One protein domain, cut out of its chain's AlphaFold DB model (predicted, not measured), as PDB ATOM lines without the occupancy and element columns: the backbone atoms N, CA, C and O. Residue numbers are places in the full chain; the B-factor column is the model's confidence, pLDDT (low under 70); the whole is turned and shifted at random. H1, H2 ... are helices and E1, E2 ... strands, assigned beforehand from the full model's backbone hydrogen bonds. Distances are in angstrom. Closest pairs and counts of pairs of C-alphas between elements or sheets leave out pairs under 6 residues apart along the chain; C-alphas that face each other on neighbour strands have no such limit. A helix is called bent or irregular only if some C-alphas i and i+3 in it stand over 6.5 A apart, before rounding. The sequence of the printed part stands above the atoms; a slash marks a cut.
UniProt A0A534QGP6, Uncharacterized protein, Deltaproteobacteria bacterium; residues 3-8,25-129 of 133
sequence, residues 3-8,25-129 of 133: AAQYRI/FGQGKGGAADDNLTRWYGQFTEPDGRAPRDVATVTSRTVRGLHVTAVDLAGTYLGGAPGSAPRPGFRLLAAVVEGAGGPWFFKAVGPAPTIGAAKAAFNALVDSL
ATOM      1  N   ALA A   3      21.738  -4.746  22.684       96.50
ATOM      2  CA  ALA A   3      22.446  -6.001  22.426       96.50
ATOM      3  C   ALA A   3      22.753  -6.160  20.930       96.50
ATOM      4  O   ALA A   3      23.817  -6.647  20.568       96.50
ATOM      5  N   ALA A   4      21.843  -5.695  20.069       97.69
ATOM      6  CA  ALA A   4      22.065  -5.566  18.633       97.69
ATOM      7  C   ALA A   4      21.223  -4.425  18.053       97.69
ATOM      8  O   ALA A   4      20.199  -4.036  18.623       97.69
ATOM      9  N   GLN A   5      21.646  -3.906  16.904       98.00
ATOM     10  CA  GLN A   5      20.924  -2.892  16.146       98.00
ATOM     11  C   GLN A   5      21.075  -3.165  14.653       98.00
ATOM     12  O   GLN A   5      22.165  -3.458  14.170       98.00
ATOM     13  N   TYR A   6      19.969  -3.031  13.936       98.19
ATOM     14  CA  TYR A   6      19.855  -3.297  12.514       98.19
ATOM     15  C   TYR A   6      19.190  -2.115  11.828       98.19
ATOM     16  O   TYR A   6      18.304  -1.460  12.382       98.19
ATOM     17  N   ARG A   7      19.604  -1.876  10.590       98.19
ATOM     18  CA  ARG A   7      18.958  -0.926   9.692       98.19
ATOM     19  C   ARG A   7      17.869  -1.648   8.913       98.19
ATOM     20  O   ARG A   7      18.135  -2.695   8.327       98.19
ATOM     21  N   ILE A   8      16.676  -1.074   8.884       98.31
ATOM     22  CA  ILE A   8      15.594  -1.476   7.989       98.31
ATOM     23  C   ILE A   8      15.605  -0.466   6.834       98.31
ATOM     24  O   ILE A   8      15.289   0.704   7.066       98.31
ATOM     25  N   PHE A  25      18.779  -6.216  29.143       95.88
ATOM     26  CA  PHE A  25      19.185  -5.482  30.343       95.88
ATOM     27  C   PHE A  25      19.792  -6.397  31.411       95.88
ATOM     28  O   PHE A  25      20.143  -5.912  32.485       95.88
ATOM     29  N   GLY A  26      19.967  -7.683  31.100       94.81
ATOM     30  CA  GLY A  26      20.292  -8.738  32.055       94.81
ATOM     31  C   GLY A  26      19.045  -9.526  32.454       94.81
ATOM     32  O   GLY A  26      17.923  -9.032  32.335       94.81
ATOM     33  N   GLN A  27      19.250 -10.752  32.935       94.06
ATOM     34  CA  GLN A  27      18.163 -11.653  33.318       94.06
ATOM     35  C   GLN A  27      17.263 -11.015  34.388       94.06
ATOM     36  O   GLN A  27      17.753 -10.480  35.384       94.06
ATOM     37  N   GLY A  28      15.949 -11.045  34.157       92.75
ATOM     38  CA  GLY A  28      14.938 -10.447  35.037       92.75
ATOM     39  C   GLY A  28      14.935  -8.912  35.091       92.75
ATOM     40  O   GLY A  28      14.224  -8.339  35.911       92.75
ATOM     41  N   LYS A  29      15.721  -8.222  34.252       96.25
ATOM     42  CA  LYS A  29      15.816  -6.751  34.227       96.25
ATOM     43  C   LYS A  29      15.125  -6.161  32.999       96.25
ATOM     44  O   LYS A  29      14.967  -6.819  31.981       96.25
ATOM     45  N   GLY A  30      14.770  -4.876  33.071       94.00
ATOM     46  CA  GLY A  30      14.085  -4.148  31.987       94.00
ATOM     47  C   GLY A  30      12.579  -3.953  32.207       94.00
ATOM     48  O   GLY A  30      11.951  -3.183  31.480       94.00
ATOM     49  N   GLY A  31      12.020  -4.554  33.260       96.19
ATOM     50  CA  GLY A  31      10.596  -4.468  33.601       96.19
ATOM     51  C   GLY A  31       9.738  -5.472  32.834       96.19
ATOM     52  O   GLY A  31      10.212  -6.110  31.891       96.19
ATOM     53  N   ALA A  32       8.485  -5.597  33.262       95.50
ATOM     54  CA  ALA A  32       7.511  -6.508  32.674       95.50
ATOM     55  C   ALA A  32       6.999  -6.000  31.313       95.50
ATOM     56  O   ALA A  32       7.306  -4.877  30.886       95.50
ATOM     57  N   ALA A  33       6.197  -6.816  30.625       97.75
ATOM     58  CA  ALA A  33       5.563  -6.426  29.367       97.75
ATOM     59  C   ALA A  33       4.748  -5.124  29.491       97.75
ATOM     60  O   ALA A  33       4.973  -4.188  28.720       97.75
ATOM     61  N   ASP A  34       3.891  -5.015  30.509       97.81
ATOM     62  CA  ASP A  34       3.013  -3.852  30.719       97.81
ATOM     63  C   ASP A  34       3.780  -2.553  31.005       97.81
ATOM     64  O   ASP A  34       3.402  -1.475  30.525       97.81
ATOM     65  N   ASP A  35       4.914  -2.645  31.710       97.94
ATOM     66  CA  ASP A  35       5.802  -1.500  31.934       97.94
ATOM     67  C   ASP A  35       6.329  -0.957  30.602       97.94
ATOM     68  O   ASP A  35       6.435   0.253  30.395       97.94
ATOM     69  N   ASN A  36       6.687  -1.856  29.684       98.12
ATOM     70  CA  ASN A  36       7.256  -1.486  28.395       98.12
ATOM     71  C   ASN A  36       6.191  -0.992  27.418       98.12
ATOM     72  O   ASN A  36       6.444   0.002  26.740       98.12
ATOM     73  N   LEU A  37       4.993  -1.585  27.416       98.56
ATOM     74  CA  LEU A  37       3.833  -1.041  26.708       98.56
ATOM     75  C   LEU A  37       3.576   0.410  27.131       98.56
ATOM     76  O   LEU A  37       3.555   1.302  26.286       98.56
ATOM     77  N   THR A  38       3.514   0.668  28.441       98.25
ATOM     78  CA  THR A  38       3.326   2.018  28.996       98.25
ATOM     79  C   THR A  38       4.413   2.989  28.529       98.25
ATOM     80  O   THR A  38       4.114   4.102  28.090       98.25
ATOM     81  N   ARG A  39       5.685   2.568  28.562       97.00
ATOM     82  CA  ARG A  39       6.805   3.390  28.074       97.00
ATOM     83  C   ARG A  39       6.707   3.672  26.582       97.00
ATOM     84  O   ARG A  39       7.029   4.778  26.168       97.00
ATOM     85  N   TRP A  40       6.310   2.695  25.773       97.94
ATOM     86  CA  TRP A  40       6.177   2.866  24.330       97.94
ATOM     87  C   TRP A  40       5.003   3.771  23.965       97.94
ATOM     88  O   TRP A  40       5.181   4.632  23.109       97.94
ATOM     89  N   TYR A  41       3.868   3.674  24.663       98.12
ATOM     90  CA  TYR A  41       2.761   4.625  24.515       98.12
ATOM     91  C   TYR A  41       3.209   6.057  24.802       98.12
ATOM     92  O   TYR A  41       2.912   6.956  24.025       98.12
ATOM     93  N   GLY A  42       3.996   6.264  25.861       96.31
ATOM     94  CA  GLY A  42       4.531   7.582  26.218       96.31
ATOM     95  C   GLY A  42       5.503   8.185  25.196       96.31
ATOM     96  O   GLY A  42       5.900   9.337  25.346       96.31
ATOM     97  N   GLN A  43       5.899   7.436  24.164       97.38
ATOM     98  CA  GLN A  43       6.734   7.940  23.072       97.38
ATOM     99  C   GLN A  43       5.922   8.349  21.843       97.38
ATOM    100  O   GLN A  43       6.520   8.694  20.825       97.38
ATOM    101  N   PHE A  44       4.593   8.293  21.910       97.75
ATOM    102  CA  PHE A  44       3.712   8.634  20.806       97.75
ATOM    103  C   PHE A  44       2.629   9.617  21.238       97.75
ATOM    104  O   PHE A  44       2.222   9.662  22.397       97.75
ATOM    105  N   THR A  45       2.152  10.396  20.274       97.56
ATOM    106  CA  THR A  45       0.893  11.139  20.360       97.56
ATOM    107  C   THR A  45       0.085  10.918  19.093       97.56
ATOM    108  O   THR A  45       0.650  10.783  18.001       97.56
ATOM    109  N   GLU A  46      -1.239  10.933  19.232       97.44
ATOM    110  CA  GLU A  46      -2.142  10.798  18.096       97.44
ATOM    111  C   GLU A  46      -2.570  12.168  17.560       97.44
ATOM    112  O   GLU A  46      -2.941  13.042  18.350       97.44
ATOM    113  N   PRO A  47      -2.561  12.379  16.228       92.06
ATOM    114  CA  PRO A  47      -3.002  13.638  15.624       92.06
ATOM    115  C   PRO A  47      -4.456  14.008  15.948       92.06
ATOM    116  O   PRO A  47      -4.811  15.181  15.915       92.06
ATOM    117  N   ASP A  48      -5.290  13.012  16.248       93.81
ATOM    118  CA  ASP A  48      -6.705  13.178  16.591       93.81
ATOM    119  C   ASP A  48      -6.964  13.325  18.103       93.81
ATOM    120  O   ASP A  48      -8.115  13.410  18.531       93.81
ATOM    121  N   GLY A  49      -5.903  13.368  18.916       94.56
ATOM    122  CA  GLY A  49      -5.980  13.562  20.361       94.56
ATOM    123  C   GLY A  49      -6.345  12.315  21.171       94.56
ATOM    124  O   GLY A  49      -6.430  12.411  22.397       94.56
ATOM    125  N   ARG A  50      -6.539  11.147  20.541       97.31
ATOM    126  CA  ARG A  50      -6.733   9.889  21.278       97.31
ATOM    127  C   ARG A  50      -5.478   9.501  22.055       97.31
ATOM    128  O   ARG A  50      -4.355   9.859  21.697       97.31
ATOM    129  N   ALA A  51      -5.657   8.736  23.130       97.75
ATOM    130  CA  ALA A  51      -4.513   8.190  23.841       97.75
ATOM    131  C   ALA A  51      -3.859   7.084  22.986       97.75
ATOM    132  O   ALA A  51      -4.574   6.209  22.494       97.75
ATOM    133  N   PRO A  52      -2.517   7.038  22.869       98.00
ATOM    134  CA  PRO A  52      -1.826   6.015  22.077       98.00
ATOM    135  C   PRO A  52      -2.194   4.575  22.461       98.00
ATOM    136  O   PRO A  52      -2.281   3.696  21.608       98.00
ATOM    137  N   ARG A  53      -2.474   4.326  23.747       97.88
ATOM    138  CA  ARG A  53      -2.906   3.007  24.241       97.88
ATOM    139  C   ARG A  53      -4.242   2.537  23.647       97.88
ATOM    140  O   ARG A  53      -4.463   1.336  23.572       97.88
ATOM    141  N   ASP A  54      -5.117   3.465  23.254       97.81
ATOM    142  CA  ASP A  54      -6.464   3.163  22.750       97.81
ATOM    143  C   ASP A  54      -6.447   2.863  21.238       97.81
ATOM    144  O   ASP A  54      -7.420   2.346  20.691       97.81
ATOM    145  N   VAL A  55      -5.345   3.193  20.554       97.50
ATOM    146  CA  VAL A  55      -5.144   2.940  19.116       97.50
ATOM    147  C   VAL A  55      -4.076   1.882  18.836       97.50
ATOM    148  O   VAL A  55      -3.982   1.374  17.718       97.50
ATOM    149  N   ALA A  56      -3.275   1.535  19.844       98.31
ATOM    150  CA  ALA A  56      -2.297   0.468  19.762       98.31
ATOM    151  C   ALA A  56      -2.979  -0.895  19.592       98.31
ATOM    152  O   ALA A  56      -3.942  -1.228  20.279       98.31
ATOM    153  N   THR A  57      -2.425  -1.733  18.720       98.69
ATOM    154  CA  THR A  57      -2.783  -3.153  18.668       98.69
ATOM    155  C   THR A  57      -1.798  -3.940  19.516       98.69
ATOM    156  O   THR A  57      -0.602  -3.931  19.228       98.69
ATOM    157  N   VAL A  58      -2.293  -4.643  20.536       98.62
ATOM    158  CA  VAL A  58      -1.486  -5.512  21.404       98.62
ATOM    159  C   VAL A  58      -1.863  -6.968  21.167       98.62
ATOM    160  O   VAL A  58      -3.038  -7.310  21.055       98.62
ATOM    161  N   THR A  59      -0.859  -7.836  21.090       98.31
ATOM    162  CA  THR A  59      -1.048  -9.288  21.004       98.31
ATOM    163  C   THR A  59      -0.166  -9.981  22.025       98.31
ATOM    164  O   THR A  59       0.977  -9.573  22.221       98.31
ATOM    165  N   SER A  60      -0.671 -11.061  22.614       97.88
ATOM    166  CA  SER A  60       0.109 -11.942  23.480       97.88
ATOM    167  C   SER A  60       0.012 -13.368  22.959       97.88
ATOM    168  O   SER A  60      -1.076 -13.848  22.640       97.88
ATOM    169  N   ARG A  61       1.155 -14.040  22.821       97.69
ATOM    170  CA  ARG A  61       1.238 -15.419  22.327       97.69
ATOM    171  C   ARG A  61       2.442 -16.146  22.905       97.69
ATOM    172  O   ARG A  61       3.394 -15.518  23.351       97.69
ATOM    173  N   THR A  62       2.419 -17.473  22.846       97.25
ATOM    174  CA  THR A  62       3.576 -18.302  23.199       97.25
ATOM    175  C   THR A  62       4.267 -18.799  21.935       97.25
ATOM    176  O   THR A  62       3.637 -19.429  21.090       97.25
ATOM    177  N   VAL A  63       5.574 -18.556  21.827       96.31
ATOM    178  CA  VAL A  63       6.433 -19.034  20.736       96.31
ATOM    179  C   VAL A  63       7.474 -19.976  21.329       96.31
ATOM    180  O   VAL A  63       8.388 -19.537  22.018       96.31
ATOM    181  N   ARG A  64       7.330 -21.287  21.092       94.50
ATOM    182  CA  ARG A  64       8.286 -22.326  21.542       94.50
ATOM    183  C   ARG A  64       8.701 -22.192  23.020       94.50
ATOM    184  O   ARG A  64       9.878 -22.267  23.352       94.50
ATOM    185  N   GLY A  65       7.721 -21.976  23.901       93.19
ATOM    186  CA  GLY A  65       7.934 -21.837  25.349       93.19
ATOM    187  C   GLY A  65       8.304 -20.427  25.826       93.19
ATOM    188  O   GLY A  65       8.370 -20.204  27.029       93.19
ATOM    189  N   LEU A  66       8.492 -19.471  24.914       96.06
ATOM    190  CA  LEU A  66       8.688 -18.056  25.229       96.06
ATOM    191  C   LEU A  66       7.338 -17.338  25.214       96.06
ATOM    192  O   LEU A  66       6.590 -17.462  24.241       96.06
ATOM    193  N   HIS A  67       7.020 -16.586  26.263       97.69
ATOM    194  CA  HIS A  67       5.845 -15.718  26.267       97.69
ATOM    195  C   HIS A  67       6.196 -14.403  25.572       97.69
ATOM    196  O   HIS A  67       7.201 -13.774  25.890       97.69
ATOM    197  N   VAL A  68       5.397 -14.002  24.588       98.44
ATOM    198  CA  VAL A  68       5.646 -12.810  23.782       98.44
ATOM    199  C   VAL A  68       4.448 -11.888  23.860       98.44
ATOM    200  O   VAL A  68       3.361 -12.263  23.421       98.44
ATOM    201  N   THR A  69       4.674 -10.661  24.321       98.75
ATOM    202  CA  THR A  69       3.706  -9.563  24.230       98.75
ATOM    203  C   THR A  69       4.231  -8.529  23.246       98.75
ATOM    204  O   THR A  69       5.310  -7.968  23.439       98.75
ATOM    205  N   ALA A  70       3.488  -8.295  22.167       98.62
ATOM    206  CA  ALA A  70       3.878  -7.419  21.070       98.62
ATOM    207  C   ALA A  70       2.876  -6.284  20.861       98.62
ATOM    208  O   ALA A  70       1.672  -6.484  21.012       98.62
ATOM    209  N   VAL A  71       3.385  -5.120  20.463       98.81
ATOM    210  CA  VAL A  71       2.608  -3.919  20.161       98.81
ATOM    211  C   VAL A  71       2.905  -3.407  18.761       98.81
ATOM    212  O   VAL A  71       4.040  -3.450  18.284       98.81
ATOM    213  N   ASP A  72       1.862  -2.890  18.134       98.75
ATOM    214  CA  ASP A  72       1.890  -2.170  16.874       98.75
ATOM    215  C   ASP A  72       1.171  -0.834  17.065       98.75
ATOM    216  O   ASP A  72      -0.015  -0.804  17.403       98.75
ATOM    217  N   LEU A  73       1.910   0.260  16.905       98.62
ATOM    218  CA  LEU A  73       1.443   1.611  17.195       98.62
ATOM    219  C   LEU A  73       1.970   2.578  16.140       98.62
ATOM    220  O   LEU A  73       3.177   2.678  15.939       98.62
ATOM    221  N   ALA A  74       1.074   3.300  15.476       98.12
ATOM    222  CA  ALA A  74       1.414   4.397  14.578       98.12
ATOM    223  C   ALA A  74       1.010   5.726  15.213       98.12
ATOM    224  O   ALA A  74       0.089   5.734  16.014       98.12
ATOM    225  N   GLY A  75       1.684   6.818  14.850       97.75
ATOM    226  CA  GLY A  75       1.372   8.154  15.353       97.75
ATOM    227  C   GLY A  75       2.519   9.140  15.136       97.75
ATOM    228  O   GLY A  75       3.366   8.970  14.252       97.75
ATOM    229  N   THR A  76       2.564  10.185  15.959       97.81
ATOM    230  CA  THR A  76       3.705  11.105  16.023       97.81
ATOM    231  C   THR A  76       4.709  10.598  17.044       97.81
ATOM    232  O   THR A  76       4.428  10.583  18.238       97.81
ATOM    233  N   TYR A  77       5.893  10.197  16.586       97.38
ATOM    234  CA  TYR A  77       6.935   9.670  17.456       97.38
ATOM    235  C   TYR A  77       7.709  10.798  18.143       97.38
ATOM    236  O   TYR A  77       8.377  11.599  17.492       97.38
ATOM    237  N   LEU A  78       7.664  10.831  19.471       95.94
ATOM    238  CA  LEU A  78       8.338  11.820  20.313       95.94
ATOM    239  C   LEU A  78       9.790  11.451  20.641       95.94
ATOM    240  O   LEU A  78      10.498  12.247  21.240       95.94
ATOM    241  N   GLY A  79      10.257  10.256  20.262       88.88
ATOM    242  CA  GLY A  79      11.597   9.781  20.612       88.88
ATOM    243  C   GLY A  79      11.691   9.156  22.010       88.88
ATOM    244  O   GLY A  79      10.740   9.135  22.782       88.88
ATOM    245  N   GLY A  80      12.854   8.570  22.315       75.06
ATOM    246  CA  GLY A  80      13.144   7.955  23.620       75.06
ATOM    247  C   GLY A  80      14.016   8.809  24.547       75.06
ATOM    248  O   GLY A  80      14.226   8.419  25.692       75.06
ATOM    249  N   ALA A  81      14.540   9.935  24.055       79.12
ATOM    250  CA  ALA A  81      15.398  10.849  24.801       79.12
ATOM    251  C   ALA A  81      14.714  12.221  24.950       79.12
ATOM    252  O   ALA A  81      14.113  12.687  23.973       79.12
ATOM    253  N   PRO A  82      14.821  12.886  26.117       78.31
ATOM    254  CA  PRO A  82      14.305  14.240  26.306       78.31
ATOM    255  C   PRO A  82      14.824  15.201  25.228       78.31
ATOM    256  O   PRO A  82      16.007  15.179  24.897       78.31
ATOM    257  N   GLY A  83      13.939  16.035  24.680       81.38
ATOM    258  CA  GLY A  83      14.291  17.018  23.647       81.38
ATOM    259  C   GLY A  83      14.359  16.474  22.215       81.38
ATOM    260  O   GLY A  83      14.706  17.221  21.304       81.38
ATOM    261  N   SER A  84      14.013  15.203  21.987       89.31
ATOM    262  CA  SER A  84      13.856  14.670  20.629       89.31
ATOM    263  C   SER A  84      12.751  15.425  19.878       89.31
ATOM    264  O   SER A  84      11.666  15.645  20.416       89.31
ATOM    265  N   ALA A  85      13.016  15.806  18.626       92.75
ATOM    266  CA  ALA A  85      12.012  16.452  17.787       92.75
ATOM    267  C   ALA A  85      10.860  15.472  17.462       92.75
ATOM    268  O   ALA A  85      11.139  14.319  17.108       92.75
ATOM    269  N   PRO A  86       9.587  15.908  17.549       95.19
ATOM    270  CA  PRO A  86       8.449  15.096  17.132       95.19
ATOM    271  C   PRO A  86       8.542  14.702  15.655       95.19
ATOM    272  O   PRO A  86       8.850  15.532  14.800       95.19
ATOM    273  N   ARG A  87       8.240  13.438  15.353       96.06
ATOM    274  CA  ARG A  87       8.267  12.862  14.003       96.06
ATOM    275  C   ARG A  87       6.896  12.296  13.632       96.06
ATOM    276  O   ARG A  87       6.577  11.172  14.025       96.06
ATOM    277  N   PRO A  88       6.058  13.076  12.931       96.62
ATOM    278  CA  PRO A  88       4.755  12.619  12.456       96.62
ATOM    279  C   PRO A  88       4.875  11.459  11.463       96.62
ATOM    280  O   PRO A  88       5.875  11.340  10.759       96.62
ATOM    281  N   GLY A  89       3.832  10.631  11.370       96.62
ATOM    282  CA  GLY A  89       3.769   9.553  10.375       96.62
ATOM    283  C   GLY A  89       4.739   8.404  10.650       96.62
ATOM    284  O   GLY A  89       5.179   7.726   9.723       96.62
ATOM    285  N   PHE A  90       5.088   8.192  11.917       97.94
ATOM    286  CA  PHE A  90       5.960   7.108  12.352       97.94
ATOM    287  C   PHE A  90       5.152   5.929  12.875       97.94
ATOM    288  O   PHE A  90       3.981   6.050  13.239       97.94
ATOM    289  N   ARG A  91       5.800   4.769  12.932       98.50
ATOM    290  CA  ARG A  91       5.231   3.549  13.492       98.50
ATOM    291  C   ARG A  91       6.263   2.786  14.302       98.50
ATOM    292  O   ARG A  91       7.457   2.826  14.014       98.50
ATOM    293  N   LEU A  92       5.776   2.088  15.312       98.75
ATOM    294  CA  LEU A  92       6.501   1.210  16.202       98.75
ATOM    295  C   LEU A  92       5.935  -0.205  16.071       98.75
ATOM    296  O   LEU A  92       4.735  -0.406  16.243       98.75
ATOM    297  N   LEU A  93       6.812  -1.179  15.841       98.94
ATOM    298  CA  LEU A  93       6.556  -2.584  16.156       98.94
ATOM    299  C   LEU A  93       7.506  -2.972  17.278       98.94
ATOM    300  O   LEU A  93       8.717  -2.816  17.140       98.94
ATOM    301  N   ALA A  94       6.992  -3.459  18.395       98.81
ATOM    302  CA  ALA A  94       7.841  -3.862  19.505       98.81
ATOM    303  C   ALA A  94       7.330  -5.143  20.153       98.81
ATOM    304  O   ALA A  94       6.148  -5.458  20.063       98.81
ATOM    305  N   ALA A  95       8.228  -5.900  20.772       98.75
ATOM    306  CA  ALA A  95       7.891  -7.147  21.441       98.75
ATOM    307  C   ALA A  95       8.741  -7.329  22.695       98.75
ATOM    308  O   ALA A  95       9.959  -7.149  22.650       98.75
ATOM    309  N   VAL A  96       8.095  -7.708  23.793       98.62
ATOM    310  CA  VAL A  96       8.740  -8.226  24.999       98.62
ATOM    311  C   VAL A  96       8.689  -9.743  24.930       98.62
ATOM    312  O   VAL A  96       7.623 -10.311  24.707       98.62
ATOM    313  N   VAL A  97       9.844 -10.383  25.080       98.06
ATOM    314  CA  VAL A  97      10.013 -11.836  25.012       98.06
ATOM    315  C   VAL A  97      10.486 -12.324  26.375       98.06
ATOM    316  O   VAL A  97      11.621 -12.065  26.783       98.06
ATOM    317  N   GLU A  98       9.609 -13.026  27.076       96.62
ATOM    318  CA  GLU A  98       9.798 -13.529  28.431       96.62
ATOM    319  C   GLU A  98      10.037 -15.042  28.413       96.62
ATOM    320  O   GLU A  98       9.396 -15.797  27.680       96.62
ATOM    321  N   GLY A  99      10.989 -15.494  29.226       92.56
ATOM    322  CA  GLY A  99      11.425 -16.884  29.305       92.56
ATOM    323  C   GLY A  99      12.728 -17.009  30.094       92.56
ATOM    324  O   GLY A  99      13.250 -16.015  30.610       92.56
ATOM    325  N   ALA A 100      13.272 -18.224  30.177       88.06
ATOM    326  CA  ALA A 100      14.584 -18.452  30.782       88.06
ATOM    327  C   ALA A 100      15.657 -17.588  30.085       88.06
ATOM    328  O   ALA A 100      15.673 -17.472  28.862       88.06
ATOM    329  N   GLY A 101      16.503 -16.913  30.869       86.94
ATOM    330  CA  GLY A 101      17.525 -15.989  30.357       86.94
ATOM    331  C   GLY A 101      17.006 -14.632  29.849       86.94
ATOM    332  O   GLY A 101      17.815 -13.770  29.517       86.94
ATOM    333  N   GLY A 102      15.687 -14.413  29.802       87.31
ATOM    334  CA  GLY A 102      15.057 -13.136  29.451       87.31
ATOM    335  C   GLY A 102      14.794 -12.210  30.654       87.31
ATOM    336  O   GLY A 102      15.238 -12.498  31.771       87.31
ATOM    337  N   PRO A 103      14.063 -11.096  30.455       96.38
ATOM    338  CA  PRO A 103      13.368 -10.712  29.222       96.38
ATOM    339  C   PRO A 103      14.261 -10.038  28.165       96.38
ATOM    340  O   PRO A 103      15.265  -9.394  28.479       96.38
ATOM    341  N   TRP A 104      13.845 -10.158  26.903       97.31
ATOM    342  CA  TRP A 104      14.431  -9.489  25.735       97.31
ATOM    343  C   TRP A 104      13.407  -8.561  25.089       97.31
ATOM    344  O   TRP A 104      12.208  -8.826  25.142       97.31
ATOM    345  N   PHE A 105      13.872  -7.486  24.452       98.44
ATOM    346  CA  PHE A 105      12.977  -6.464  23.906       98.44
ATOM    347  C   PHE A 105      13.360  -6.136  22.468       98.44
ATOM    348  O   PHE A 105      14.422  -5.561  22.224       98.44
ATOM    349  N   PHE A 106      12.493  -6.469  21.520       98.62
ATOM    350  CA  PHE A 106      12.606  -5.993  20.147       98.62
ATOM    351  C   PHE A 106      11.876  -4.668  20.001       98.62
ATOM    352  O   PHE A 106      10.766  -4.506  20.507       98.62
ATOM    353  N   LYS A 107      12.484  -3.728  19.283       98.56
ATOM    354  CA  LYS A 107      11.882  -2.433  18.985       98.56
ATOM    355  C   LYS A 107      12.257  -1.988  17.577       98.56
ATOM    356  O   LYS A 107      13.407  -1.626  17.346       98.56
ATOM    357  N   ALA A 108      11.300  -2.015  16.658       98.75
ATOM    358  CA  ALA A 108      11.414  -1.462  15.318       98.75
ATOM    359  C   ALA A 108      10.673  -0.126  15.235       98.75
ATOM    360  O   ALA A 108       9.477  -0.085  15.515       98.75
ATOM    361  N   VAL A 109      11.352   0.956  14.857       98.25
ATOM    362  CA  VAL A 109      10.739   2.289  14.742       98.25
ATOM    363  C   VAL A 109      11.259   3.041  13.521       98.25
ATOM    364  O   VAL A 109      12.443   2.973  13.194       98.25
ATOM    365  N   GLY A 110      10.362   3.748  12.839       97.88
ATOM    366  CA  GLY A 110      10.675   4.533  11.647       97.88
ATOM    367  C   GLY A 110       9.418   5.025  10.929       97.88
ATOM    368  O   GLY A 110       8.321   4.916  11.494       97.88
ATOM    369  N   PRO A 111       9.553   5.529   9.690       98.25
ATOM    370  CA  PRO A 111       8.415   5.926   8.867       98.25
ATOM    371  C   PRO A 111       7.376   4.806   8.743       98.25
ATOM    372  O   PRO A 111       7.716   3.629   8.575       98.25
ATOM    373  N   ALA A 112       6.094   5.163   8.843       97.94
ATOM    374  CA  ALA A 112       5.001   4.197   8.861       97.94
ATOM    375  C   ALA A 112       4.936   3.288   7.617       97.94
ATOM    376  O   ALA A 112       4.683   2.093   7.812       97.94
ATOM    377  N   PRO A 113       5.192   3.767   6.378       98.19
ATOM    378  CA  PRO A 113       5.243   2.895   5.205       98.19
ATOM    379  C   PRO A 113       6.388   1.880   5.289       98.19
ATOM    380  O   PRO A 113       6.154   0.682   5.117       98.19
ATOM    381  N   THR A 114       7.595   2.321   5.661       98.62
ATOM    382  CA  THR A 114       8.757   1.439   5.869       98.62
ATOM    383  C   THR A 114       8.506   0.368   6.933       98.62
ATOM    384  O   THR A 114       8.725  -0.819   6.682       98.62
ATOM    385  N   ILE A 115       7.985   0.740   8.104       98.56
ATOM    386  CA  ILE A 115       7.665  -0.231   9.162       98.56
ATOM    387  C   ILE A 115       6.507  -1.146   8.749       98.56
ATOM    388  O   ILE A 115       6.527  -2.342   9.039       98.56
ATOM    389  N   GLY A 116       5.512  -0.612   8.038       98.44
ATOM    390  CA  GLY A 116       4.411  -1.392   7.485       98.44
ATOM    391  C   GLY A 116       4.897  -2.485   6.532       98.44
ATOM    392  O   GLY A 116       4.494  -3.637   6.681       98.44
ATOM    393  N   ALA A 117       5.814  -2.150   5.621       98.25
ATOM    394  CA  ALA A 117       6.434  -3.108   4.708       98.25
ATOM    395  C   ALA A 117       7.280  -4.162   5.446       98.25
ATOM    396  O   ALA A 117       7.276  -5.335   5.075       98.25
ATOM    397  N   ALA A 118       7.958  -3.775   6.532       98.31
ATOM    398  CA  ALA A 118       8.769  -4.683   7.344       98.31
ATOM    399  C   ALA A 118       7.951  -5.582   8.293       98.31
ATOM    400  O   ALA A 118       8.492  -6.555   8.824       98.31
ATOM    401  N   LYS A 119       6.659  -5.301   8.515       98.56
ATOM    402  CA  LYS A 119       5.839  -5.968   9.543       98.56
ATOM    403  C   LYS A 119       5.806  -7.491   9.410       98.56
ATOM    404  O   LYS A 119       5.932  -8.192  10.412       98.56
ATOM    405  N   ALA A 120       5.664  -8.013   8.193       98.44
ATOM    406  CA  ALA A 120       5.644  -9.459   7.967       98.44
ATOM    407  C   ALA A 120       6.979 -10.117   8.364       98.44
ATOM    408  O   ALA A 120       6.983 -11.134   9.054       98.44
ATOM    409  N   ALA A 121       8.106  -9.498   7.999       98.38
ATOM    410  CA  ALA A 121       9.437  -9.978   8.365       98.38
ATOM    411  C   ALA A 121       9.706  -9.854   9.874       98.38
ATOM    412  O   ALA A 121      10.287 -10.758  10.466       98.38
ATOM    413  N   PHE A 122       9.238  -8.776  10.514       98.69
ATOM    414  CA  PHE A 122       9.309  -8.617  11.968       98.69
ATOM    415  C   PHE A 122       8.539  -9.727  12.695       98.69
ATOM    416  O   PHE A 122       9.062 -10.340  13.623       98.69
ATOM    417  N   ASN A 123       7.319 -10.032  12.247       98.44
ATOM    418  CA  ASN A 123       6.532 -11.124  12.816       98.44
ATOM    419  C   ASN A 123       7.222 -12.474  12.611       98.44
ATOM    420  O   ASN A 123       7.347 -13.228  13.568       98.44
ATOM    421  N   ALA A 124       7.741 -12.742  11.408       98.38
ATOM    422  CA  ALA A 124       8.487 -13.964  11.124       98.38
ATOM    423  C   ALA A 124       9.740 -14.101  12.006       98.38
ATOM    424  O   ALA A 124      10.017 -15.190  12.498       98.38
ATOM    425  N   LEU A 125      10.461 -13.004  12.266       97.94
ATOM    426  CA  LEU A 125      11.579 -12.977  13.212       97.94
ATOM    427  C   LEU A 125      11.123 -13.398  14.616       97.94
ATOM    428  O   LEU A 125      11.697 -14.321  15.192       97.94
ATOM    429  N   VAL A 126      10.074 -12.767  15.148       97.75
ATOM    430  CA  VAL A 126       9.526 -13.088  16.476       97.75
ATOM    431  C   VAL A 126       9.006 -14.530  16.541       97.75
ATOM    432  O   VAL A 126       9.259 -15.238  17.511       97.75
ATOM    433  N   ASP A 127       8.340 -15.006  15.493       97.12
ATOM    434  CA  ASP A 127       7.809 -16.369  15.415       97.12
ATOM    435  C   ASP A 127       8.898 -17.414  15.147       97.12
ATOM    436  O   ASP A 127       8.650 -18.611  15.294       97.12
ATOM    437  N   SER A 128      10.111 -16.996  14.779       96.62
ATOM    438  CA  SER A 128      11.270 -17.878  14.603       96.62
ATOM    439  C   SER A 128      12.060 -18.101  15.894       96.62
ATOM    440  O   SER A 128      12.909 -18.990  15.931       96.62
ATOM    441  N   LEU A 129      11.758 -17.344  16.959       95.25
ATOM    442  CA  LEU A 129      12.481 -17.416  18.225       95.25
ATOM    443  C   LEU A 129      12.482 -18.833  18.808       95.25
ATOM    444  O   LEU A 129      11.501 -19.585  18.737       95.25
TER     445      LEU A 129
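What this domain is: This is residues 3 to 8 and 25 to 129 of the 133 residues of an uncharacterized protein of Deltaproteobacteria bacterium (UniProt A0A534QGP6). A four-stranded, twisted sheet makes the core, with the long helix H3 running along one face and the shorter H1 along the other: three layers, helices on both faces of a sheet. The lone strand E1 sits off the E5 edge, and the small H2 leads into E2 at the opposite edge. The printed part has 111 residues with three named helices and five named strands, in the order E1 H1 H2 E2 E3 E4 E5 H3, of mixed class. The sheet, in the order E2 E3 E4 E5, is antiparallel and a meander, each strand the antiparallel neighbour of the one before. The whole is compact, with a radius of gyration of the C-alphas of 13.9 A and spans of 39 by 27 by 26 A.

Where its parts are: Find C-alpha 3 at (22.446, -6.001, 22.426); from there E1, residues 3 to 8, runs 16.6 A. After the cut, look for H1 at residues 33 to 41, 12.4 A long, and H2 at residues 52 to 55, 5.4 A. E2, residues 57 to 63, covers 18.5 A. E3, residues 66 to 77, covers 28.8 A and bends by 72 degrees at residue 74. E4, residues 87 to 98, covers 30.1 A and bends by 72 degrees at residue 90. E5, residues 104 to 111, covers 23.6 A. H3, residues 112 to 127, runs 21.8 A and ends at C-alpha 127, (7.809, -16.369, 15.415); it is irregular, with C-alphas 117 and 120 7.2 A apart.

How they stand to each other: Start at the hairpin E2 and E3, where N 59 and O 70 are 2.9 A apart, within hydrogen-bond range. In the hairpin E3 and E4, N 71 and O 94 are 2.8 A apart; in the hairpin E4 and E5, N 95 and O 106 are 2.9 A apart. H3 is on the sheet over E4, at a height of 9.0 A, along the strands; its closest C-alphas to E4 are those of Ala 112 and Phe 90, 4.6 A. H1 is on the opposite face at a height of 8.6 A, its C-alpha 33 5.7 A from that of Val 96. H1 and H2 only just touch, with 3 pairs of C-alphas within 8 A, the closest those of Tyr 41 and Pro 52, 5.4 A. E1 pairs with no named strand; E1 and E5 are near each other, with 11 pairs of C-alphas within 10 A. In H1 every O i to N i+4 pair is within hydrogen-bond range, in H3 10 of 12; H2 is too short for such a pair.

The domain as a whole: The two C-alphas farthest apart, those of Asp 48 and Ala 100, are 40.7 A apart. Residues 9 to 24 are not printed, and C-alphas 8 and 25 stand 23.0 A apart across the cut. Of the links that are printed whole, none is long. The mean pLDDT of the printed part is 96.2, and no printed residue is under 70.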